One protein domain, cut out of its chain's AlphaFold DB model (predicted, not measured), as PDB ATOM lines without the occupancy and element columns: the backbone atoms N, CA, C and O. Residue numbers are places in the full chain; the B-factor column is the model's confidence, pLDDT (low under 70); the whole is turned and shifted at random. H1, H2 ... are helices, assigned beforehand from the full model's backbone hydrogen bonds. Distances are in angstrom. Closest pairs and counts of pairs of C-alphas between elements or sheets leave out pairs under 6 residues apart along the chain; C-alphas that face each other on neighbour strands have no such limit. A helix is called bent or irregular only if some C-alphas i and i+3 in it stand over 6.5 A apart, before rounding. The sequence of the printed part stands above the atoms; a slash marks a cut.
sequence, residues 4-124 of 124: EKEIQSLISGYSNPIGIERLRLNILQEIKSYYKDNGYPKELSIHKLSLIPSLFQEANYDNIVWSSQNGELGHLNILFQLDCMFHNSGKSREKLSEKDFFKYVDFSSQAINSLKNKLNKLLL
ATOM      1  N   GLU A   4      88.457 111.337 101.462       94.38
ATOM      2  CA  GLU A   4      88.095 110.666 100.216       94.38
ATOM      3  C   GLU A   4      88.042 111.650  99.042       94.38
ATOM      4  O   GLU A   4      88.539 111.353  97.952       94.38
ATOM      5  N   LYS A   5      87.498 112.853  99.264       94.62
ATOM      6  CA  LYS A   5      87.526 113.906  98.239       94.62
ATOM      7  C   LYS A   5      88.948 114.366  97.933       94.62
ATOM      8  O   LYS A   5      89.283 114.535  96.762       94.62
ATOM      9  N   GLU A   6      89.781 114.536  98.957       95.12
ATOM     10  CA  GLU A   6      91.154 115.014  98.789       95.12
ATOM     11  C   GLU A   6      92.001 114.014  97.995       95.12
ATOM     12  O   GLU A   6      92.636 114.373  97.004       95.12
ATOM     13  N   ILE A   7      91.948 112.731  98.368       97.19
ATOM     14  CA  ILE A   7      92.707 111.698  97.661       97.19
ATOM     15  C   ILE A   7      92.220 111.530  96.219       97.19
ATOM     16  O   ILE A   7      93.032 111.351  95.312       97.19
ATOM     17  N   GLN A   8      90.909 111.649  95.974       97.44
ATOM     18  CA  GLN A   8      90.363 111.623  94.619       97.44
ATOM     19  C   GLN A   8      90.841 112.822  93.794       97.44
ATOM     20  O   GLN A   8      91.181 112.649  92.621       97.44
ATOM     21  N   SER A   9      90.871 114.015  94.389       96.69
ATOM     22  CA  SER A   9      91.366 115.234  93.744       96.69
ATOM     23  C   SER A   9      92.828 115.070  93.327       96.69
ATOM     24  O   SER A   9      93.157 115.242  92.154       96.69
ATOM     25  N   LEU A  10      93.683 114.605  94.244       96.62
ATOM     26  CA  LEU A  10      95.104 114.362  93.978       96.62
ATOM     27  C   LEU A  10      95.326 113.336  92.867       96.62
ATOM     28  O   LEU A  10      96.103 113.589  91.953       96.62
ATOM     29  N   ILE A  11      94.615 112.204  92.904       97.69
ATOM     30  CA  ILE A  11      94.688 111.176  91.853       97.69
ATOM     31  C   ILE A  11      94.311 111.762  90.489       97.69
ATOM     32  O   ILE A  11      94.975 111.478  89.494       97.69
ATOM     33  N   SER A  12      93.260 112.583  90.444       97.00
ATOM     34  CA  SER A  12      92.754 113.182  89.200       97.00
ATOM     35  C   SER A  12      93.666 114.287  88.658       97.00
ATOM     36  O   SER A  12      93.590 114.604  87.474       97.00
ATOM     37  N   GLY A  13      94.521 114.869  89.504       95.19
ATOM     38  CA  GLY A  13      95.479 115.908  89.124       95.19
ATOM     39  C   GLY A  13      96.692 115.399  88.340       95.19
ATOM     40  O   GLY A  13      97.379 116.194  87.703       95.19
ATOM     41  N   TYR A  14      96.960 114.091  88.342       94.00
ATOM     42  CA  TYR A  14      98.050 113.516  87.554       94.00
ATOM     43  C   TYR A  14      97.675 113.414  86.071       94.00
ATOM     44  O   TYR A  14      96.701 112.755  85.709       94.00
ATOM     45  N   SER A  15      98.506 113.986  85.198       93.12
ATOM     46  CA  SER A  15      98.383 113.865  83.741       93.12
ATOM     47  C   SER A  15      99.625 113.188  83.167       93.12
ATOM     48  O   SER A  15     100.722 113.729  83.252       93.12
ATOM     49  N   ASN A  16      99.456 111.989  82.600       92.44
ATOM     50  CA  ASN A  16     100.536 111.166  82.035       92.44
ATOM     51  C   ASN A  16     101.765 110.984  82.959       92.44
ATOM     52  O   ASN A  16     102.894 111.204  82.519       92.44
ATOM     53  N   PRO A  17     101.584 110.534  84.216       93.69
ATOM     54  CA  PRO A  17     102.679 110.475  85.174       93.69
ATOM     55  C   PRO A  17     103.744 109.454  84.766       93.69
ATOM     56  O   PRO A  17     103.439 108.318  84.361       93.69
ATOM     57  N   ILE A  18     105.005 109.843  84.943       93.38
ATOM     58  CA  ILE A  18     106.200 109.021  84.716       93.38
ATOM     59  C   ILE A  18     107.107 109.048  85.952       93.38
ATOM     60  O   ILE A  18     106.951 109.888  86.834       93.38
ATOM     61  N   GLY A  19     108.046 108.102  86.048       92.75
ATOM     62  CA  GLY A  19     109.028 108.070  87.137       92.75
ATOM     63  C   GLY A  19     108.392 108.141  88.533       92.75
ATOM     64  O   GLY A  19     107.523 107.332  88.870       92.75
ATOM     65  N   ILE A  20     108.822 109.119  89.337       92.38
ATOM     66  CA  ILE A  20     108.371 109.289  90.725       92.38
ATOM     67  C   ILE A  20     106.885 109.655  90.836       92.38
ATOM     68  O   ILE A  20     106.210 109.214  91.765       92.38
ATOM     69  N   GLU A  21     106.343 110.391  89.866       93.62
ATOM     70  CA  GLU A  21     104.924 110.751  89.836       93.62
ATOM     71  C   GLU A  21     104.045 109.519  89.647       93.62
ATOM     72  O   GLU A  21     103.010 109.383  90.295       93.62
ATOM     73  N   ARG A  22     104.488 108.569  88.811       96.00
ATOM     74  CA  ARG A  22     103.779 107.298  88.623       96.00
ATOM     75  C   ARG A  22     103.795 106.460  89.895       96.00
ATOM     76  O   ARG A  22     102.780 105.857  90.231       96.00
ATOM     77  N   LEU A  23     104.917 106.445  90.617       94.25
ATOM     78  CA  LEU A  23     104.990 105.783  91.919       94.25
ATOM     79  C   LEU A  23     104.004 106.409  92.915       94.25
ATOM     80  O   LEU A  23     103.254 105.678  93.557       94.25
ATOM     81  N   ARG A  24     103.962 107.744  93.010       96.38
ATOM     82  CA  ARG A  24     103.011 108.466  93.875       96.38
ATOM     83  C   ARG A  24     101.564 108.150  93.517       96.38
ATOM     84  O   ARG A  24     100.790 107.826  94.412       96.38
ATOM     85  N   LEU A  25     101.215 108.180  92.228       97.69
ATOM     86  CA  LEU A  25      99.870 107.835  91.768       97.69
ATOM     87  C   LEU A  25      99.476 106.416  92.202       97.69
ATOM     88  O   LEU A  25      98.383 106.229  92.732       97.69
ATOM     89  N   ASN A  26     100.362 105.434  92.021       97.25
ATOM     90  CA  ASN A  26     100.088 104.053  92.419       97.25
ATOM     91  C   ASN A  26      99.844 103.945  93.933       97.25
ATOM     92  O   ASN A  26      98.862 103.335  94.350       97.25
ATOM     93  N   ILE A  27     100.680 104.588  94.757       97.62
ATOM     94  CA  ILE A  27     100.504 104.591  96.217       97.62
ATOM     95  C   ILE A  27      99.177 105.264  96.599       97.62
ATOM     96  O   ILE A  27      98.431 104.714  97.401       97.62
ATOM     97  N   LEU A  28      98.831 106.408  95.999       98.31
ATOM     98  CA  LEU A  28      97.554 107.090  96.251       98.31
ATOM     99  C   LEU A  28      96.350 106.206  95.893       98.31
ATOM    100  O   LEU A  28      95.372 106.162  96.638       98.31
ATOM    101  N   GLN A  29      96.416 105.474  94.780       98.19
ATOM    102  CA  GLN A  29      95.374 104.521  94.395       98.19
ATOM    103  C   GLN A  29      95.265 103.362  95.395       98.19
ATOM    104  O   GLN A  29      94.152 102.995  95.777       98.19
ATOM    105  N   GLU A  30      96.392 102.827  95.868       98.06
ATOM    106  CA  GLU A  30      96.412 101.781  96.896       98.06
ATOM    107  C   GLU A  30      95.872 102.281  98.245       98.06
ATOM    108  O   GLU A  30      95.054 101.596  98.860       98.06
ATOM    109  N   ILE A  31      96.251 103.488  98.679       98.12
ATOM    110  CA  ILE A  31      95.704 104.143  99.879       98.12
ATOM    111  C   ILE A  31      94.191 104.301  99.737       98.12
ATOM    112  O   ILE A  31      93.449 103.941 100.650       98.12
ATOM    113  N   LYS A  32      93.712 104.812  98.594       98.00
ATOM    114  CA  LYS A  32      92.279 105.003  98.348       98.00
ATOM    115  C   LYS A  32      91.524 103.677  98.413       98.00
ATOM    116  O   LYS A  32      90.478 103.608  99.054       98.00
ATOM    117  N   SER A  33      92.044 102.633  97.764       97.88
ATOM    118  CA  SER A  33      91.432 101.301  97.795       97.88
ATOM    119  C   SER A  33      91.391 100.753  99.218       97.88
ATOM    120  O   SER A  33      90.334 100.334  99.677       97.88
ATOM    121  N   TYR A  34      92.510 100.828  99.945       97.31
ATOM    122  CA  TYR A  34      92.571 100.388 101.334       97.31
ATOM    123  C   TYR A  34      91.549 101.130 102.200       97.31
ATOM    124  O   TYR A  34      90.817 100.494 102.956       97.31
ATOM    125  N   TYR A  35      91.488 102.459 102.074       96.81
ATOM    126  CA  TYR A  35      90.581 103.304 102.844       96.81
ATOM    127  C   TYR A  35      89.114 102.970 102.582       96.81
ATOM    128  O   TYR A  35      88.325 102.905 103.518       96.81
ATOM    129  N   LYS A  36      88.748 102.705 101.325       97.00
ATOM    130  CA  LYS A  36      87.383 102.311 100.964       97.00
ATOM    131  C   LYS A  36      86.960 101.005 101.641       97.00
ATOM    132  O   LYS A  36      85.824 100.898 102.095       97.00
ATOM    133  N   ASP A  37      87.870 100.039 101.718       96.62
ATOM    134  CA  ASP A  37      87.559  98.698 102.222       96.62
ATOM    135  C   ASP A  37      87.696  98.589 103.751       96.62
ATOM    136  O   ASP A  37      87.024  97.772 104.378       96.62
ATOM    137  N   ASN A  38      88.561  99.402 104.369       96.06
ATOM    138  CA  ASN A  38      88.966  99.243 105.773       96.06
ATOM    139  C   ASN A  38      88.825 100.516 106.621       96.06
ATOM    140  O   ASN A  38      88.977 100.457 107.843       96.06
ATOM    141  N   GLY A  39      88.582 101.672 106.004       95.88
ATOM    142  CA  GLY A  39      88.750 102.974 106.642       95.88
ATOM    143  C   GLY A  39      90.222 103.292 106.922       95.88
ATOM    144  O   GLY A  39      91.131 102.874 106.202       95.88
ATOM    145  N   TYR A  40      90.476 104.059 107.982       96.31
ATOM    146  CA  TYR A  40      91.848 104.347 108.396       96.31
ATOM    147  C   TYR A  40      92.535 103.102 108.983       96.31
ATOM    148  O   TYR A  40      91.886 102.304 109.665       96.31
ATOM    149  N   PRO A  41      93.853 102.928 108.781       94.62
ATOM    150  CA  PRO A  41      94.628 101.940 109.517       94.62
ATOM    151  C   PRO A  41      94.468 102.133 111.031       94.62
ATOM    152  O   PRO A  41      94.486 103.253 111.540       94.62
ATOM    153  N   LYS A  42      94.327 101.016 111.754       88.12
ATOM    154  CA  LYS A  42      94.182 101.013 113.221       88.12
ATOM    155  C   LYS A  42      95.472 101.422 113.938       88.12
ATOM    156  O   LYS A  42      95.414 101.951 115.042       88.12
ATOM    157  N   GLU A  43      96.617 101.162 113.313       88.56
ATOM    158  CA  GLU A  43      97.953 101.422 113.846       88.56
ATOM    159  C   GLU A  43      98.909 101.838 112.719       88.56
ATOM    160  O   GLU A  43      98.674 101.557 111.540       88.56
ATOM    161  N   LEU A  44     100.027 102.464 113.094       91.38
ATOM    162  CA  LEU A  44     101.136 102.804 112.201       91.38
ATOM    163  C   LEU A  44     101.913 101.540 111.793       91.38
ATOM    164  O   LEU A  44     102.998 101.282 112.303       91.38
ATOM    165  N   SER A  45     101.347 100.714 110.910       85.25
ATOM    166  CA  SER A  45     101.918  99.395 110.581       85.25
ATOM    167  C   SER A  45     102.091  99.115 109.086       85.25
ATOM    168  O   SER A  45     102.790  98.177 108.704       85.25
ATOM    169  N   ILE A  46     101.501  99.929 108.207       91.44
ATOM    170  CA  ILE A  46     101.421  99.624 106.771       91.44
ATOM    171  C   ILE A  46     102.435 100.447 105.967       91.44
ATOM    172  O   ILE A  46     102.058 101.311 105.181       91.44
ATOM    173  N   HIS A  47     103.733 100.165 106.130       93.69
ATOM    174  CA  HIS A  47     104.820 100.924 105.480       93.69
ATOM    175  C   HIS A  47     104.669 101.074 103.959       93.69
ATOM    176  O   HIS A  47     105.022 102.109 103.406       93.69
ATOM    177  N   LYS A  48     104.138 100.052 103.272       93.25
ATOM    178  CA  LYS A  48     103.966 100.073 101.807       93.25
ATOM    179  C   LYS A  48     102.977 101.135 101.313       93.25
ATOM    180  O   LYS A  48     103.029 101.487 100.144       93.25
ATOM    181  N   LEU A  49     102.079 101.596 102.187       95.81
ATOM    182  CA  LEU A  49     101.088 102.624 101.879       95.81
ATOM    183  C   LEU A  49     101.541 104.019 102.317       95.81
ATOM    184  O   LEU A  49     100.768 104.957 102.184       95.81
ATOM    185  N   SER A  50     102.772 104.169 102.813       97.00
ATOM    186  CA  SER A  50     103.317 105.493 103.081       97.00
ATOM    187  C   SER A  50     103.803 106.136 101.781       97.00
ATOM    188  O   SER A  50     104.560 105.541 101.012       97.00
ATOM    189  N   LEU A  51     103.403 107.383 101.560       97.19
ATOM    190  CA  LEU A  51     103.900 108.265 100.513       97.19
ATOM    191  C   LEU A  51     105.312 108.760 100.813       97.19
ATOM    192  O   LEU A  51     106.037 109.071  99.867       97.19
ATOM    193  N   ILE A  52     105.732 108.813 102.083       96.81
ATOM    194  CA  ILE A  52     106.995 109.444 102.496       96.81
ATOM    195  C   ILE A  52     108.216 108.953 101.708       96.81
ATOM    196  O   ILE A  52     108.976 109.803 101.238       96.81
ATOM    197  N   PRO A  53     108.411 107.644 101.454       95.81
ATOM    198  CA  PRO A  53     109.530 107.178 100.636       95.81
ATOM    199  C   PRO A  53     109.578 107.807  99.236       95.81
ATOM    200  O   PRO A  53     110.663 108.051  98.716       95.81
ATOM    201  N   SER A  54     108.419 108.109  98.641       95.25
ATOM    202  CA  SER A  54     108.319 108.754  97.327       95.25
ATOM    203  C   SER A  54     108.491 110.279  97.365       95.25
ATOM    204  O   SER A  54     108.689 110.894  96.319       95.25
ATOM    205  N   LEU A  55     108.405 110.900  98.547       96.69
ATOM    206  CA  LEU A  55     108.592 112.342  98.761       96.69
ATOM    207  C   LEU A  55     110.008 112.674  99.238       96.69
ATOM    208  O   LEU A  55     110.491 113.777  99.015       96.69
ATOM    209  N   PHE A  56     110.672 111.720  99.892       95.00
ATOM    210  CA  PHE A  56     111.872 111.954 100.691       95.00
ATOM    211  C   PHE A  56     113.010 112.640  99.930       95.00
ATOM    212  O   PHE A  56     113.623 113.568 100.446       95.00
ATOM    213  N   GLN A  57     113.302 112.195  98.706       93.25
ATOM    214  CA  GLN A  57     114.396 112.771  97.927       93.25
ATOM    215  C   GLN A  57     114.107 114.222  97.514       93.25
ATOM    216  O   GLN A  57     114.980 115.070  97.663       93.25
ATOM    217  N   GLU A  58     112.888 114.510  97.052       95.69
ATOM    218  CA  GLU A  58     112.449 115.864  96.685       95.69
ATOM    219  C   GLU A  58     112.426 116.783  97.911       95.69
ATOM    220  O   GLU A  58     113.032 117.846  97.894       95.69
ATOM    221  N   ALA A  59     111.879 116.301  99.031       96.25
ATOM    222  CA  ALA A  59     111.898 117.032 100.292       96.25
ATOM    223  C   ALA A  59     113.323 117.392 100.746       96.25
ATOM    224  O   ALA A  59     113.549 118.499 101.222       96.25
ATOM    225  N   ASN A  60     114.297 116.492 100.570       94.25
ATOM    226  CA  ASN A  60     115.691 116.787 100.898       94.25
ATOM    227  C   ASN A  60     116.309 117.829  99.955       94.25
ATOM    228  O   ASN A  60     117.041 118.692 100.427       94.25
ATOM    229  N   TYR A  61     116.041 117.755  98.646       96.12
ATOM    230  CA  TYR A  61     116.551 118.745  97.689       96.12
ATOM    231  C   TYR A  61     115.976 120.140  97.937       96.12
ATOM    232  O   TYR A  61     116.707 121.125  97.852       96.12
ATOM    233  N   ASP A  62     114.702 120.207  98.318       96.75
ATOM    234  CA  ASP A  62     113.992 121.462  98.554       96.75
ATOM    235  C   ASP A  62     114.123 121.968 100.001       96.75
ATOM    236  O   ASP A  62     113.479 122.941 100.384       96.75
ATOM    237  N   ASN A  63     114.972 121.332 100.821       95.19
ATOM    238  CA  ASN A  63     115.182 121.652 102.240       95.19
ATOM    239  C   ASN A  63     113.891 121.632 103.089       95.19
ATOM    240  O   ASN A  63     113.773 122.345 104.087       95.19
ATOM    241  N   ILE A  64     112.923 120.787 102.726       96.88
ATOM    242  CA  ILE A  64     111.673 120.598 103.466       96.88
ATOM    243  C   ILE A  64     111.935 119.751 104.718       96.88
ATOM    244  O   ILE A  64     112.198 118.546 104.651       96.88
ATOM    245  N   VAL A  65     111.783 120.368 105.892       93.62
ATOM    246  CA  VAL A  65     111.961 119.709 107.199       93.62
ATOM    247  C   VAL A  65     110.672 118.998 107.619       93.62
ATOM    248  O   VAL A  65     109.991 119.368 108.575       93.62
ATOM    249  N   TRP A  66     110.327 117.933 106.898       95.00
ATOM    250  CA  TRP A  66     109.095 117.166 107.119       95.00
ATOM    251  C   TRP A  66     109.037 116.427 108.466       95.00
ATOM    252  O   TRP A  66     107.956 116.012 108.896       95.00
ATOM    253  N   SER A  67     110.175 116.266 109.143       95.31
ATOM    254  CA  SER A  67     110.279 115.704 110.492       95.31
ATOM    255  C   SER A  67     109.959 116.713 111.601       95.31
ATOM    256  O   SER A  67     109.897 116.326 112.762       95.31
ATOM    257  N   SER A  68     109.720 117.987 111.266       95.69
ATOM    258  CA  SER A  68     109.197 118.993 112.194       95.69
ATOM    259  C   SER A  68     107.677 119.079 112.075       95.69
ATOM    260  O   SER A  68     107.147 119.232 110.972       95.69
ATOM    261  N   GLN A  69     106.952 118.997 113.197       95.56
ATOM    262  CA  GLN A  69     105.482 118.952 113.196       95.56
ATOM    263  C   GLN A  69     104.872 120.165 112.489       95.56
ATOM    264  O   GLN A  69     103.982 120.002 111.653       95.56
ATOM    265  N   ASN A  70     105.438 121.340 112.763       93.31
ATOM    266  CA  ASN A  70     105.023 122.636 112.229       93.31
ATOM    267  C   ASN A  70     106.003 123.170 111.167       93.31
ATOM    268  O   ASN A  70     106.066 124.375 110.943       93.31
ATOM    269  N   GLY A  71     106.821 122.297 110.569       90.69
ATOM    270  CA  GLY A  71     107.749 122.685 109.509       90.69
ATOM    271  C   GLY A  71     107.017 123.137 108.246       90.69
ATOM    272  O   GLY A  71     105.919 122.664 107.952       90.69
ATOM    273  N   GLU A  72     107.639 124.026 107.477       92.94
ATOM    274  CA  GLU A  72     107.136 124.409 106.159       92.94
ATOM    275  C   GLU A  72     107.309 123.245 105.176       92.94
ATOM    276  O   GLU A  72     108.408 122.722 104.992       92.94
ATOM    277  N   LEU A  73     106.204 122.813 104.565       95.81
ATOM    278  CA  LEU A  73     106.164 121.617 103.711       95.81
ATOM    279  C   LEU A  73     106.156 121.934 102.207       95.81
ATOM    280  O   LEU A  73     106.049 121.020 101.390       95.81
ATOM    281  N   GLY A  74     106.246 123.218 101.846       95.12
ATOM    282  CA  GLY A  74     106.295 123.685 100.461       95.12
ATOM    283  C   GLY A  74     105.146 123.160  99.594       95.12
ATOM    284  O   GLY A  74     104.017 122.965 100.054       95.12
ATOM    285  N   HIS A  75     105.444 122.891  98.325       94.81
ATOM    286  CA  HIS A  75     104.510 122.296  97.363       94.81
ATOM    287  C   HIS A  75     104.140 120.842  97.692       94.81
ATOM    288  O   HIS A  75     103.122 120.350  97.208       94.81
ATOM    289  N   LEU A  76     104.900 120.162  98.559       96.50
ATOM    290  CA  LEU A  76     104.601 118.803  99.025       96.50
ATOM    291  C   LEU A  76     103.615 118.763 100.202       96.50
ATOM    292  O   LEU A  76     103.226 117.673 100.628       96.50
ATOM    293  N   ASN A  77     103.191 119.922 100.724       95.94
ATOM    294  CA  ASN A  77     102.347 120.034 101.916       95.94
ATOM    295  C   ASN A  77     101.146 119.089 101.891       95.94
ATOM    296  O   ASN A  77     100.931 118.340 102.842       95.94
ATOM    297  N   ILE A  78     100.394 119.073 100.792       95.62
ATOM    298  CA  ILE A  78      99.173 118.271 100.719       95.62
ATOM    299  C   ILE A  78      99.450 116.762 100.775       95.62
ATOM    300  O   ILE A  78      98.704 116.027 101.417       95.62
ATOM    301  N   LEU A  79     100.559 116.301 100.190       97.25
ATOM    302  CA  LEU A  79     100.947 114.888 100.204       97.25
ATOM    303  C   LEU A  79     101.401 114.454 101.603       97.25
ATOM    304  O   LEU A  79     100.995 113.395 102.077       97.25
ATOM    305  N   PHE A  80     102.174 115.292 102.299       97.31
ATOM    306  CA  PHE A  80     102.564 115.040 103.691       97.31
ATOM    307  C   PHE A  80     101.373 115.056 104.654       97.31
ATOM    308  O   PHE A  80     101.329 114.261 105.594       97.31
ATOM    309  N   GLN A  81     100.416 115.964 104.447       96.06
ATOM    310  CA  GLN A  81      99.200 116.034 105.257       96.06
ATOM    311  C   GLN A  81      98.306 114.818 105.020       96.06
ATOM    312  O   GLN A  81      97.797 114.243 105.983       96.06
ATOM    313  N   LEU A  82      98.156 114.387 103.764       97.12
ATOM    314  CA  LEU A  82      97.382 113.199 103.422       97.12
ATOM    315  C   LEU A  82      97.992 111.936 104.031       97.12
ATOM    316  O   LEU A  82      97.261 111.169 104.657       97.12
ATOM    317  N   ASP A  83      99.306 111.741 103.897       97.62
ATOM    318  CA  ASP A  83     100.010 110.593 104.481       97.62
ATOM    319  C   ASP A  83      99.822 110.535 106.002       97.62
ATOM    320  O   ASP A  83      99.376 109.524 106.553       97.62
ATOM    321  N   CYS A  84     100.049 111.669 106.670       97.00
ATOM    322  CA  CYS A  84      99.860 111.794 108.107       97.00
ATOM    323  C   CYS A  84      98.420 111.492 108.518       97.00
ATOM    324  O   CYS A  84      98.202 110.726 109.457       97.00
ATOM    325  N   MET A  85      97.435 112.067 107.824       96.19
ATOM    326  CA  MET A  85      96.027 111.826 108.119       96.19
ATOM    327  C   MET A  85      95.648 110.368 107.930       96.19
ATOM    328  O   MET A  85      94.982 109.807 108.797       96.19
ATOM    329  N   PHE A  86      96.081 109.743 106.837       97.62
ATOM    330  CA  PHE A  86      95.803 108.338 106.591       97.62
ATOM    331  C   PHE A  86      96.328 107.481 107.743       97.62
ATOM    332  O   PHE A  86      95.575 106.745 108.373       97.62
ATOM    333  N   HIS A  87      97.598 107.652 108.092       97.38
ATOM    334  CA  HIS A  87      98.258 106.849 109.108       97.38
ATOM    335  C   HIS A  87      97.828 107.170 110.549       97.38
ATOM    336  O   HIS A  87      97.938 106.314 111.422       97.38
ATOM    337  N   ASN A  88      97.267 108.355 110.804       96.19
ATOM    338  CA  ASN A  88      96.836 108.788 112.136       96.19
ATOM    339  C   ASN A  88      95.316 108.967 112.259       96.19
ATOM    340  O   ASN A  88      94.839 109.868 112.955       96.19
ATOM    341  N   SER A  89      94.534 108.096 111.615       94.62
ATOM    342  CA  SER A  89      93.072 108.043 111.795       94.62
ATOM    343  C   SER A  89      92.358 109.372 111.502       94.62
ATOM    344  O   SER A  89      91.476 109.806 112.242       94.62
ATOM    345  N   GLY A  90      92.775 110.055 110.437       94.38
ATOM    346  CA  GLY A  90      92.208 111.321 109.978       94.38
ATOM    347  C   GLY A  90      92.681 112.558 110.741       94.38
ATOM    348  O   GLY A  90      92.207 113.660 110.459       94.38
ATOM    349  N   LYS A  91      93.603 112.419 111.700       94.62
ATOM    350  CA  LYS A  91      94.201 113.567 112.391       94.62
ATOM    351  C   LYS A  91      95.273 114.207 111.513       94.62
ATOM    352  O   LYS A  91      96.215 113.542 111.089       94.62
ATOM    353  N   SER A  92      95.123 115.502 111.259       92.56
ATOM    354  CA  SER A  92      96.145 116.305 110.592       92.56
ATOM    355  C   SER A  92      97.377 116.479 111.477       92.56
ATOM    356  O   SER A  92      97.309 116.276 112.695       92.56
ATOM    357  N   ARG A  93      98.508 116.853 110.866       94.31
ATOM    358  CA  ARG A  93      99.805 116.956 111.554       94.31
ATOM    359  C   ARG A  93      99.737 117.858 112.782       94.31
ATOM    360  O   ARG A  93     100.200 117.473 113.850       94.31
ATOM    361  N   GLU A  94      99.097 119.014 112.663       93.69
ATOM    362  CA  GLU A  94      98.948 120.008 113.730       93.69
ATOM    363  C   GLU A  94      98.008 119.567 114.865       93.69
ATOM    364  O   GLU A  94      98.026 120.147 115.946       93.69
ATOM    365  N   LYS A  95      97.193 118.527 114.645       94.88
ATOM    366  CA  LYS A  95      96.287 117.963 115.661       94.88
ATOM    367  C   LYS A  95      96.881 116.774 116.411       94.88
ATOM    368  O   LYS A  95      96.236 116.254 117.325       94.88
ATOM    369  N   LEU A  96      98.058 116.297 116.013       96.94
ATOM    370  CA  LEU A  96      98.750 115.239 116.737       96.94
ATOM    371  C   LEU A  96      99.370 115.776 118.024       96.94
ATOM    372  O   LEU A  96      99.821 116.918 118.094       96.94
ATOM    373  N   SER A  97      99.440 114.914 119.037       97.44
ATOM    374  CA  SER A  97     100.370 115.149 120.138       97.44
ATOM    375  C   SER A  97     101.803 115.045 119.610       97.44
ATOM    376  O   SER A  97     102.053 114.278 118.677       97.44
ATOM    377  N   GLU A  98     102.760 115.739 120.231       97.25
ATOM    378  CA  GLU A  98     104.181 115.621 119.858       97.25
ATOM    379  C   GLU A  98     104.651 114.158 119.867       97.25
ATOM    380  O   GLU A  98     105.377 113.712 118.980       97.25
ATOM    381  N   LYS A  99     104.165 113.373 120.837       97.50
ATOM    382  CA  LYS A  99     104.461 111.942 120.957       97.50
ATOM    383  C   LYS A  99     103.952 111.141 119.760       97.50
ATOM    384  O   LYS A  99     104.661 110.266 119.270       97.50
ATOM    385  N   ASP A 100     102.721 111.379 119.316       97.56
ATOM    386  CA  ASP A 100     102.156 110.645 118.180       97.56
ATOM    387  C   ASP A 100     102.764 111.110 116.859       97.56
ATOM    388  O   ASP A 100     103.044 110.286 115.990       97.56
ATOM    389  N   PHE A 101     103.074 112.402 116.747       98.06
ATOM    390  CA  PHE A 101     103.834 112.924 115.623       98.06
ATOM    391  C   PHE A 101     105.227 112.282 115.531       98.06
ATOM    392  O   PHE A 101     105.623 111.827 114.459       98.06
ATOM    393  N   PHE A 102     105.941 112.146 116.651       97.94
ATOM    394  CA  PHE A 102     107.237 111.466 116.682       97.94
ATOM    395  C   PHE A 102     107.138 110.002 116.228       97.94
ATOM    396  O   PHE A 102     107.942 109.561 115.409       97.94
ATOM    397  N   LYS A 103     106.122 109.255 116.684       98.12
ATOM    398  CA  LYS A 103     105.882 107.878 116.205       98.12
ATOM    399  C   LYS A 103     105.626 107.828 114.701       98.12
ATOM    400  O   LYS A 103     106.100 106.915 114.035       98.12
ATOM    401  N   TYR A 104     104.878 108.789 114.166       97.81
ATOM    402  CA  TYR A 104     104.634 108.895 112.731       97.81
ATOM    403  C   TYR A 104     105.930 109.161 111.947       97.81
ATOM    404  O   TYR A 104     106.160 108.534 110.912       97.81
ATOM    405  N   VAL A 105     106.808 110.035 112.451       97.75
ATOM    406  CA  VAL A 105     108.127 110.287 111.845       97.75
ATOM    407  C   VAL A 105     109.012 109.038 111.892       97.75
ATOM    408  O   VAL A 105     109.658 108.713 110.893       97.75
ATOM    409  N   ASP A 106     109.015 108.307 113.009       97.75
ATOM    410  CA  ASP A 106     109.757 107.050 113.146       97.75
ATOM    411  C   ASP A 106     109.242 105.978 112.167       97.75
ATOM    412  O   ASP A 106     110.012 105.455 111.362       97.75
ATOM    413  N   PHE A 107     107.925 105.749 112.128       97.50
ATOM    414  CA  PHE A 107     107.264 104.877 111.149       97.50
ATOM    415  C   PHE A 107     107.648 105.233 109.704       97.50
ATOM    416  O   PHE A 107     108.033 104.375 108.905       97.50
ATOM    417  N   SER A 108     107.607 106.520 109.367       97.00
ATOM    418  CA  SER A 108     107.954 107.014 108.031       97.00
ATOM    419  C   SER A 108     109.430 106.771 107.692       97.00
ATOM    420  O   SER A 108     109.773 106.392 106.569       97.00
ATOM    421  N   SER A 109     110.315 106.922 108.679       96.06
ATOM    422  CA  SER A 109     111.745 106.622 108.550       96.06
ATOM    423  C   SER A 109     111.989 105.128 108.312       96.06
ATOM    424  O   SER A 109     112.801 104.751 107.461       96.06
ATOM    425  N   GLN A 110     111.240 104.258 108.997       95.88
ATOM    426  CA  GLN A 110     111.274 102.813 108.763       95.88
ATOM    427  C   GLN A 110     110.785 102.442 107.354       95.88
ATOM    428  O   GLN A 110     111.386 101.579 106.702       95.88
ATOM    429  N   ALA A 111     109.754 103.118 106.837       95.25
ATOM    430  CA  ALA A 111     109.280 102.932 105.467       95.25
ATOM    431  C   ALA A 111     110.353 103.315 104.427       95.25
ATOM    432  O   ALA A 111     110.605 102.547 103.492       95.25
ATOM    433  N   ILE A 112     111.051 104.446 104.620       94.12
ATOM    434  CA  ILE A 112     112.179 104.865 103.765       94.12
ATOM    435  C   ILE A 112     113.276 103.790 103.751       94.12
ATOM    436  O   ILE A 112     113.751 103.383 102.686       94.12
ATOM    437  N   ASN A 113     113.673 103.300 104.926       91.75
ATOM    438  CA  ASN A 113     114.733 102.296 105.047       91.75
ATOM    439  C   ASN A 113     114.335 100.948 104.432       91.75
ATOM    440  O   ASN A 113     115.152 100.294 103.784       91.75
ATOM    441  N   SER A 114     113.069 100.556 104.571       87.75
ATOM    442  CA  SER A 114     112.534  99.336 103.959       87.75
ATOM    443  C   SER A 114     112.639  99.375 102.431       87.75
ATOM    444  O   SER A 114     113.044  98.384 101.818       87.75
ATOM    445  N   LEU A 115     112.344 100.526 101.811       82.81
ATOM    446  CA  LEU A 115     112.491 100.711 100.366       82.81
ATOM    447  C   LEU A 115     113.961 100.624  99.930       82.81
ATOM    448  O   LEU A 115     114.274  99.885  98.996       82.81
ATOM    449  N   LYS A 116     114.868 101.316 100.635       80.06
ATOM    450  CA  LYS A 116     116.315 101.267 100.356       80.06
ATOM    451  C   LYS A 116     116.855  99.837 100.409       80.06
ATOM    452  O   LYS A 116     117.536  99.395  99.488       80.06
ATOM    453  N   ASN A 117     116.492  99.085 101.445       77.75
ATOM    454  CA  ASN A 117     116.932  97.700 101.607       77.75
ATOM    455  C   ASN A 117     116.401  96.783 100.500       77.75
ATOM    456  O   ASN A 117     117.114  95.886 100.052       77.75
ATOM    457  N   LYS A 118     115.163  97.002 100.039       76.38
ATOM    458  CA  LYS A 118     114.588  96.237  98.927       76.38
ATOM    459  C   LYS A 118     115.333  96.502  97.618       76.38
ATOM    460  O   LYS A 118     115.605  95.552  96.893       76.38
ATOM    461  N   LEU A 119     115.687  97.756  97.341       72.50
ATOM    462  CA  LEU A 119     116.469  98.122  96.158       72.50
ATOM    463  C   LEU A 119     117.874  97.515  96.202       72.50
ATOM    464  O   LEU A 119     118.302  96.910  95.226       72.50
ATOM    465  N   ASN A 120     118.549  97.577  97.352       70.50
ATOM    466  CA  ASN A 120     119.884  96.996  97.509       70.50
ATOM    467  C   ASN A 120     119.897  95.473  97.289       70.50
ATOM    468  O   ASN A 120     120.850  94.950  96.727       70.50
ATOM    469  N   LYS A 121     118.835  94.760  97.686       66.94
ATOM    470  CA  LYS A 121     118.698  93.311  97.449       66.94
ATOM    471  C   LYS A 121     118.426  92.926  95.993       66.94
ATOM    472  O   LYS A 121     118.591  91.765  95.660       66.94
ATOM    473  N   LEU A 122     117.948  93.851  95.161       58.94
ATOM    474  CA  LEU A 122     117.698  93.609  93.734       58.94
ATOM    475  C   LEU A 122     118.938  93.883  92.869       58.94
ATOM    476  O   LEU A 122     118.938  93.557  91.685       58.94
ATOM    477  N   LEU A 123     119.958  94.517  93.451       54.78
ATOM    478  CA  LEU A 123     121.216  94.886  92.800       54.78
ATOM    479  C   LEU A 123     122.385  93.959  93.193       54.78
ATOM    480  O   LEU A 123     123.515  94.207  92.774       54.78
ATOM    481  N   LEU A 124     122.111  92.924  93.994       47.75
ATOM    482  CA  LEU A 124     123.023  91.852  94.412       47.75
ATOM    483  C   LEU A 124     122.512  90.519  93.862       47.75
ATOM    484  O   LEU A 124     123.365  89.689  93.486       47.75
TER     485      LEU A 124
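What this domain is: This is residues 4 to 124 of the 124 residues of an uncharacterized protein of Cyclobacterium marinum (strain ATCC 25205 / DSM 745 / LMG 13164 / NCIMB 1802) (UniProt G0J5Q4). Helices H3 and H4 form the middle, with the hairpin of H1 and H2 on one side and the long helix H5 crossing on the other. The last residues, 117 to 124, stick out beyond the body. The printed part has 121 residues with five named helices, H1 to H5 in chain order, and no named strand: all helix. It is compact, with a radius of gyration of the C-alphas of 14.0 A, and spans 40 by 28 by 27 A.

How they stand to each other: H1, residues 4 to 13, touches residues 25 to 32 of H2, residues 19 to 38, at a shallow tilt of 23 degrees, opposite ways, a hairpin; the closest C-alphas, of Ile 11 and Leu 25, are 6.2 A apart. H2 only just touches H3, residues 52 to 61, with 3 pairs of C-alphas within 8 A, the closest those of Arg 24 and Ser 54, 6.3 A. H3 touches H4, residues 74 to 87, at a shallow tilt of 24 degrees, opposite ways, closest at the C-alphas of Ile 52 and Phe 80, 7.2 A. H2, H3 and H4 are an up and down bundle, each running against the one before. Residues 108 to 115 of H5, residues 98 to 122, touch H3 about perpendicular, at 87 degrees; the C-alphas of Pro 53 and Ile 112, the closest, are 4.7 A apart. H1 and H5 are apart, as are H2 and H5. Every O i to N i+4 pair is within hydrogen-bond range in H1, H2 and H5, against 4 of 6 in H3 and 8 of 10 in H4.

Where its parts are: H1 begins at C-alpha 4 (88.095, 110.666, 100.216) and is 14.3 A long. H2 measures 28.8 A, H3 14.2 A and H4 20.6 A. H3 and H4 are irregular: C-alphas 54 and 57 are 7.3 A apart, and C-alphas 75 and 78 are 7.5 A apart. H5, 36.7 A, ends at C-alpha 122 (117.698, 93.609, 93.734).

The domain as a whole: The C-alphas farthest apart, of Lys 95 and Leu 124, are 43.0 A apart. The printed part has no cut. The links H2 to H3 and H3 to H4 are long. Residues 121 to 124 have pLDDT under 70.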